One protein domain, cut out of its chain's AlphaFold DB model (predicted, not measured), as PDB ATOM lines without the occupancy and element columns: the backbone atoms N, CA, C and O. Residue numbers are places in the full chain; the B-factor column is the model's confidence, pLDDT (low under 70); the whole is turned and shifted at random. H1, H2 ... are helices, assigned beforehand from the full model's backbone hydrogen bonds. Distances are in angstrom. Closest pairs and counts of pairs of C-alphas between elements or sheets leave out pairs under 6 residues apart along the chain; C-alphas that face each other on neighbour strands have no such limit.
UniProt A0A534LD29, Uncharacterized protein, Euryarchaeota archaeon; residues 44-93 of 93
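AT A GLANCE: This is residues 44 to 93 of the 93 residues of an uncharacterized protein of Euryarchaeota archaeon (UniProt A0A534LD29). Little regular structure is here: start at H2, the longest helix, which makes a corner with H1, while loop winds away from them to tiny H3 on the far side. Residues 60 to 78 make that crossing, and residues 83 to 93 turn and fold back past H3. The printed part has 50 residues with three named helices, in the order H1, H2, H3, and no named strand; it is all helix by class, though under half of its residues are in named elements. It is compact, with a radius of gyration of the C-alphas of 10.8 A, and spans 27 by 23 by 19 A.

HOW THE PARTS SIT: Look first at H2, residues 52 to 59; it and H1, residues 44 to 50, meet only through their link, a tight one of 1 residue, Asn 51. H3, residues 79 to 82, is apart from both. In H1 and H2 every O i to N i+4 pair is within hydrogen-bond range; H3 is too short for such a pair.

IN THESE COORDINATES: Find C-alpha 52 at (-16.220, 9.783, 8.759); from there H2 runs 10.3 A to C-alpha 59. H1 begins at C-alpha 44, (-25.299, 15.540, 14.281), and is 10.1 A long. H3 ends at C-alpha 82, (-34.786, 2.803, 14.624), after 5.7 A.

THE WHOLE: The C-alphas of Glu 58 and Pro 71 are the two farthest apart, at 28.6 A. The link from H2 to H3 is long, 19 residues. The printed part has no cut, and no printed residue is under 70 in pLDDT.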
ATOM      1  N   GLU A  44     -25.721  16.939  14.146       90.50
ATOM      2  CA  GLU A  44     -25.299  15.540  14.281       90.50
ATOM      3  C   GLU A  44     -24.850  14.938  12.940       90.50
ATOM      4  O   GLU A  44     -23.838  14.237  12.871       90.50
ATOM      5  N   PHE A  45     -25.566  15.246  11.854       94.06
ATOM      6  CA  PHE A  45     -25.235  14.724  10.533       94.06
ATOM      7  C   PHE A  45     -23.913  15.298  10.021       94.06
ATOM      8  O   PHE A  45     -23.064  14.535   9.549       94.06
ATOM      9  N   ALA A  46     -23.721  16.617  10.124       94.56
ATOM     10  CA  ALA A  46     -22.467  17.256   9.736       94.56
ATOM     11  C   ALA A  46     -21.292  16.707  10.557       94.56
ATOM     12  O   ALA A  46     -20.298  16.278   9.975       94.56
ATOM     13  N   MET A  47     -21.455  16.600  11.880       93.25
ATOM     14  CA  MET A  47     -20.433  16.072  12.785       93.25
ATOM     15  C   MET A  47     -19.966  14.669  12.370       93.25
ATOM     16  O   MET A  47     -18.763  14.434  12.238       93.25
ATOM     17  N   PHE A  48     -20.892  13.732  12.135       94.88
ATOM     18  CA  PHE A  48     -20.522  12.380  11.705       94.88
ATOM     19  C   PHE A  48     -19.898  12.366  10.312       94.88
ATOM     20  O   PHE A  48     -18.914  11.662  10.089       94.88
ATOM     21  N   ARG A  49     -20.441  13.147   9.375       96.12
ATOM     22  CA  ARG A  49     -19.951  13.190   7.995       96.12
ATOM     23  C   ARG A  49     -18.534  13.756   7.903       96.12
ATOM     24  O   ARG A  49     -17.703  13.183   7.204       96.12
ATOM     25  N   GLU A  50     -18.250  14.847   8.606       96.62
ATOM     26  CA  GLU A  50     -16.929  15.489   8.637       96.62
ATOM     27  C   GLU A  50     -15.865  14.584   9.269       96.62
ATOM     28  O   GLU A  50     -14.715  14.573   8.833       96.62
ATOM     29  N   ASN A  51     -16.261  13.762  10.244       96.88
ATOM     30  CA  ASN A  51     -15.365  12.848  10.952       96.88
ATOM     31  C   ASN A  51     -15.380  11.410  10.403       96.88
ATOM     32  O   ASN A  51     -14.706  10.538  10.952       96.88
ATOM     33  N   ALA A  52     -16.091  11.137   9.303       96.81
ATOM     34  CA  ALA A  52     -16.220   9.783   8.759       96.81
ATOM     35  C   ALA A  52     -14.861   9.175   8.371       96.81
ATOM     36  O   ALA A  52     -14.641   7.982   8.557       96.81
ATOM     37  N   HIS A  53     -13.916  10.001   7.904       97.25
ATOM     38  CA  HIS A  53     -12.556   9.549   7.598       97.25
ATOM     39  C   HIS A  53     -11.803   9.065   8.845       97.25
ATOM     40  O   HIS A  53     -11.132   8.036   8.795       97.25
ATOM     41  N   PHE A  54     -11.930   9.783   9.965       98.00
ATOM     42  CA  PHE A  54     -11.342   9.367  11.237       98.00
ATOM     43  C   PHE A  54     -11.945   8.038  11.698       98.00
ATOM     44  O   PHE A  54     -11.206   7.100  11.974       98.00
ATOM     45  N   LEU A  55     -13.276   7.919  11.686       96.56
ATOM     46  CA  LEU A  55     -13.962   6.678  12.055       96.56
ATOM     47  C   LEU A  55     -13.536   5.506  11.165       96.56
ATOM     48  O   LEU A  55     -13.245   4.431  11.677       96.56
ATOM     49  N   ALA A  56     -13.441   5.719   9.852       97.81
ATOM     50  CA  ALA A  56     -13.003   4.687   8.919       97.81
ATOM     51  C   ALA A  56     -11.563   4.229   9.188       97.81
ATOM     52  O   ALA A  56     -11.267   3.035   9.138       97.81
ATOM     53  N   LYS A  57     -10.671   5.171   9.517       98.12
ATOM     54  CA  LYS A  57      -9.282   4.874   9.876       98.12
ATOM     55  C   LYS A  57      -9.187   4.083  11.182       98.12
ATOM     56  O   LYS A  57      -8.494   3.073  11.212       98.12
ATOM     57  N   GLU A  58      -9.861   4.531  12.238       98.19
ATOM     58  CA  GLU A  58      -9.760   3.910  13.566       98.19
ATOM     59  C   GLU A  58     -10.462   2.550  13.635       98.19
ATOM     60  O   GLU A  58      -9.997   1.643  14.319       98.19
ATOM     61  N   LEU A  59     -11.572   2.387  12.910       96.12
ATOM     62  CA  LEU A  59     -12.323   1.132  12.877       96.12
ATOM     63  C   LEU A  59     -11.804   0.154  11.812       96.12
ATOM     64  O   LEU A  59     -12.179  -1.015  11.833       96.12
ATOM     65  N   GLY A  60     -10.969   0.614  10.874       96.88
ATOM     66  CA  GLY A  60     -10.438  -0.210   9.785       96.88
ATOM     67  C   GLY A  60     -11.494  -0.673   8.775       96.88
ATOM     68  O   GLY A  60     -11.275  -1.652   8.065       96.88
ATOM     69  N   VAL A  61     -12.639   0.011   8.709       96.19
ATOM     70  CA  VAL A  61     -13.766  -0.313   7.820       96.19
ATOM     71  C   VAL A  61     -14.225   0.928   7.066       96.19
ATOM     72  O   VAL A  61     -13.979   2.056   7.487       96.19
ATOM     73  N   LYS A  62     -14.923   0.744   5.943       96.19
ATOM     74  CA  LYS A  62     -15.581   1.863   5.263       96.19
ATOM     75  C   LYS A  62     -16.720   2.387   6.144       96.19
ATOM     76  O   LYS A  62     -17.525   1.606   6.637       96.19
ATOM     77  N   VAL A  63     -16.793   3.707   6.311       97.25
ATOM     78  CA  VAL A  63     -17.867   4.380   7.051       97.25
ATOM     79  C   VAL A  63     -18.585   5.327   6.102       97.25
ATOM     80  O   VAL A  63     -17.999   6.303   5.636       97.25
ATOM     81  N   ASP A  64     -19.855   5.036   5.831       95.94
ATOM     82  CA  ASP A  64     -20.760   5.909   5.087       95.94
ATOM     83  C   ASP A  64     -21.820   6.472   6.045       95.94
ATOM     84  O   ASP A  64     -22.351   5.758   6.898       95.94
ATOM     85  N   VAL A  65     -22.130   7.764   5.914       96.50
ATOM     86  CA  VAL A  65     -23.072   8.476   6.790       96.50
ATOM     87  C   VAL A  65     -24.240   8.980   5.953       96.50
ATOM     88  O   VAL A  65     -24.050   9.733   4.997       96.50
ATOM     89  N   PHE A  66     -25.455   8.598   6.338       96.38
ATOM     90  CA  PHE A  66     -26.693   8.976   5.661       96.38
ATOM     91  C   PHE A  66     -27.648   9.662   6.631       96.38
ATOM     92  O   PHE A  66     -27.630   9.392   7.833       96.38
ATOM     93  N   ARG A  67     -28.529  10.514   6.104       95.38
ATOM     94  CA  ARG A  67     -29.702  10.935   6.871       95.38
ATOM     95  C   ARG A  67     -30.717   9.796   6.923       95.38
ATOM     96  O   ARG A  67     -30.931   9.110   5.925       95.38
ATOM     97  N   ALA A  68     -31.362   9.623   8.075       93.50
ATOM     98  CA  ALA A  68     -32.350   8.562   8.273       93.50
ATOM     99  C   ALA A  68     -33.591   8.723   7.377       93.50
ATOM    100  O   ALA A  68     -34.248   7.738   7.058       93.50
ATOM    101  N   ASP A  69     -33.897   9.947   6.945       91.25
ATOM    102  CA  ASP A  69     -35.000  10.274   6.042       91.25
ATOM    103  C   ASP A  69     -34.590  10.316   4.558       91.25
ATOM    104  O   ASP A  69     -35.452  10.528   3.705       91.25
ATOM    105  N   ASP A  70     -33.316  10.077   4.215       95.12
ATOM    106  CA  ASP A  70     -32.881  10.044   2.815       95.12
ATOM    107  C   ASP A  70     -33.436   8.780   2.128       95.12
ATOM    108  O   ASP A  70     -33.101   7.662   2.544       95.12
ATOM    109  N   PRO A  71     -34.260   8.914   1.068       91.69
ATOM    110  CA  PRO A  71     -34.792   7.770   0.331       91.69
ATOM    111  C   PRO A  71     -33.726   7.028  -0.487       91.69
ATOM    112  O   PRO A  71     -33.979   5.921  -0.951       91.69
ATOM    113  N   ARG A  72     -32.544   7.623  -0.696       94.00
ATOM    114  CA  ARG A  72     -31.433   7.041  -1.468       94.00
ATOM    115  C   ARG A  72     -30.344   6.440  -0.579       94.00
ATOM    116  O   ARG A  72     -29.284   6.079  -1.090       94.00
ATOM    117  N   ARG A  73     -30.570   6.359   0.736       95.00
ATOM    118  CA  ARG A  73     -29.608   5.765   1.672       95.00
ATOM    119  C   ARG A  73     -29.367   4.285   1.367       95.00
ATOM    120  O   ARG A  73     -30.281   3.570   0.956       95.00
ATOM    121  N   TRP A  74     -28.156   3.811   1.649       94.31
ATOM    122  CA  TRP A  74     -27.873   2.379   1.711       94.31
ATOM    123  C   TRP A  74     -28.291   1.841   3.082       94.31
ATOM    124  O   TRP A  74     -27.624   2.096   4.081       94.31
ATOM    125  N   ASP A  75     -29.421   1.135   3.138       93.69
ATOM    126  CA  ASP A  75     -29.931   0.528   4.373       93.69
ATOM    127  C   ASP A  75     -30.628  -0.823   4.103       93.69
ATOM    128  O   ASP A  75     -31.853  -0.934   4.227       93.69
ATOM    129  N   PRO A  76     -29.871  -1.875   3.728       93.69
ATOM    130  CA  PRO A  76     -30.433  -3.177   3.347       93.69
ATOM    131  C   PRO A  76     -31.284  -3.843   4.434       93.69
ATOM    132  O   PRO A  76     -32.134  -4.678   4.136       93.69
ATOM    133  N   SER A  77     -31.057  -3.482   5.701       92.94
ATOM    134  CA  SER A  77     -31.761  -4.040   6.863       92.94
ATOM    135  C   SER A  77     -32.801  -3.095   7.472       92.94
ATOM    136  O   SER A  77     -33.345  -3.399   8.535       92.94
ATOM    137  N   THR A  78     -33.095  -1.967   6.809       92.56
ATOM    138  CA  THR A  78     -34.081  -0.963   7.258       92.56
ATOM    139  C   THR A  78     -33.830  -0.484   8.698       92.56
ATOM    140  O   THR A  78     -34.744  -0.233   9.485       92.56
ATOM    141  N   LYS A  79     -32.557  -0.402   9.098       92.75
ATOM    142  CA  LYS A  79     -32.157  -0.013  10.450       92.75
ATOM    143  C   LYS A  79     -32.412   1.459  10.738       92.75
ATOM    144  O   LYS A  79     -32.613   1.791  11.906       92.75
ATOM    145  N   ALA A  80     -32.435   2.321   9.724       93.69
ATOM    146  CA  ALA A  80     -32.651   3.753   9.902       93.69
ATOM    147  C   ALA A  80     -33.996   4.083  10.569       93.69
ATOM    148  O   ALA A  80     -34.077   5.078  11.280       93.69
ATOM    149  N   ASP A  81     -35.010   3.219  10.451       91.44
ATOM    150  CA  ASP A  81     -36.310   3.390  11.119       91.44
ATOM    151  C   ASP A  81     -36.203   3.363  12.655       91.44
ATOM    152  O   ASP A  81     -37.109   3.801  13.364       91.44
ATOM    153  N   ARG A  82     -35.092   2.837  13.187       91.44
ATOM    154  CA  ARG A  82     -34.786   2.803  14.624       91.44
ATOM    155  C   ARG A  82     -33.876   3.948  15.071       91.44
ATOM    156  O   ARG A  82     -33.576   4.033  16.264       91.44
ATOM    157  N   ALA A  83     -33.406   4.785  14.147       93.06
ATOM    158  CA  ALA A  83     -32.601   5.949  14.481       93.06
ATOM    159  C   ALA A  83     -33.477   7.000  15.170       93.06
ATOM    160  O   ALA A  83     -34.599   7.274  14.746       93.06
ATOM    161  N   VAL A  84     -32.950   7.600  16.230       90.50
ATOM    162  CA  VAL A  84     -33.559   8.758  16.895       90.50
ATOM    163  C   VAL A  84     -32.463   9.799  17.151       90.50
ATOM    164  O   VAL A  84     -31.295   9.413  17.209       90.50
ATOM    165  N   PRO A  85     -32.790  11.096  17.292       87.19
ATOM    166  CA  PRO A  85     -31.799  12.130  17.593       87.19
ATOM    167  C   PRO A  85     -30.866  11.747  18.751       87.19
ATOM    168  O   PRO A  85     -31.331  11.304  19.804       87.19
ATOM    169  N   GLY A  86     -29.553  11.882  18.544       86.00
ATOM    170  CA  GLY A  86     -28.524  11.500  19.518       86.00
ATOM    171  C   GLY A  86     -28.294   9.989  19.673       86.00
ATOM    172  O   GLY A  86     -27.467   9.570  20.487       86.00
ATOM    173  N   ARG A  87     -29.005   9.151  18.910       88.88
ATOM    174  CA  ARG A  87     -28.819   7.695  18.852       88.88
ATOM    175  C   ARG A  87     -28.978   7.209  17.403       88.88
ATOM    176  O   ARG A  87     -30.055   6.724  17.026       88.88
ATOM    177  N   PRO A  88     -27.913   7.309  16.586       93.31
ATOM    178  CA  PRO A  88     -27.948   6.859  15.202       93.31
ATOM    179  C   PRO A  88     -28.121   5.338  15.124       93.31
ATOM    180  O   PRO A  88     -27.667   4.587  15.990       93.31
ATOM    181  N   ALA A  89     -28.763   4.867  14.056       95.38
ATOM    182  CA  ALA A  89     -28.826   3.443  13.756       95.38
ATOM    183  C   ALA A  89     -27.604   3.018  12.933       95.38
ATOM    184  O   ALA A  89     -27.291   3.637  11.920       95.38
ATOM    185  N   ILE A  90     -26.932   1.946  13.359       94.81
ATOM    186  CA  ILE A  90     -25.702   1.452  12.724       94.81
ATOM    187  C   ILE A  90     -25.972   0.101  12.054       94.81
ATOM    188  O   ILE A  90     -26.392  -0.869  12.704       94.81
ATOM    189  N   TYR A  91     -25.713   0.039  10.751       94.69
ATOM    190  CA  TYR A  91     -25.658  -1.190   9.967       94.69
ATOM    191  C   TYR A  91     -24.196  -1.587   9.735       94.69
ATOM    192  O   TYR A  91     -23.367  -0.730   9.448       94.69
ATOM    193  N   VAL A  92     -23.895  -2.872   9.913       92.88
ATOM    194  CA  VAL A  92     -22.576  -3.473   9.681       92.88
ATOM    195  C   VAL A  92     -22.820  -4.766   8.914       92.88
ATOM    196  O   VAL A  92     -23.738  -5.510   9.275       92.88
ATOM    197  N   GLU A  93     -22.019  -4.999   7.881       88.88
ATOM    198  CA  GLU A  93     -22.054  -6.162   6.990       88.88
ATOM    199  C   GLU A  93     -20.653  -6.736   6.767       88.88
ATOM    200  O   GLU A  93     -19.675  -5.960   6.890       88.88
TER     201      GLU A  93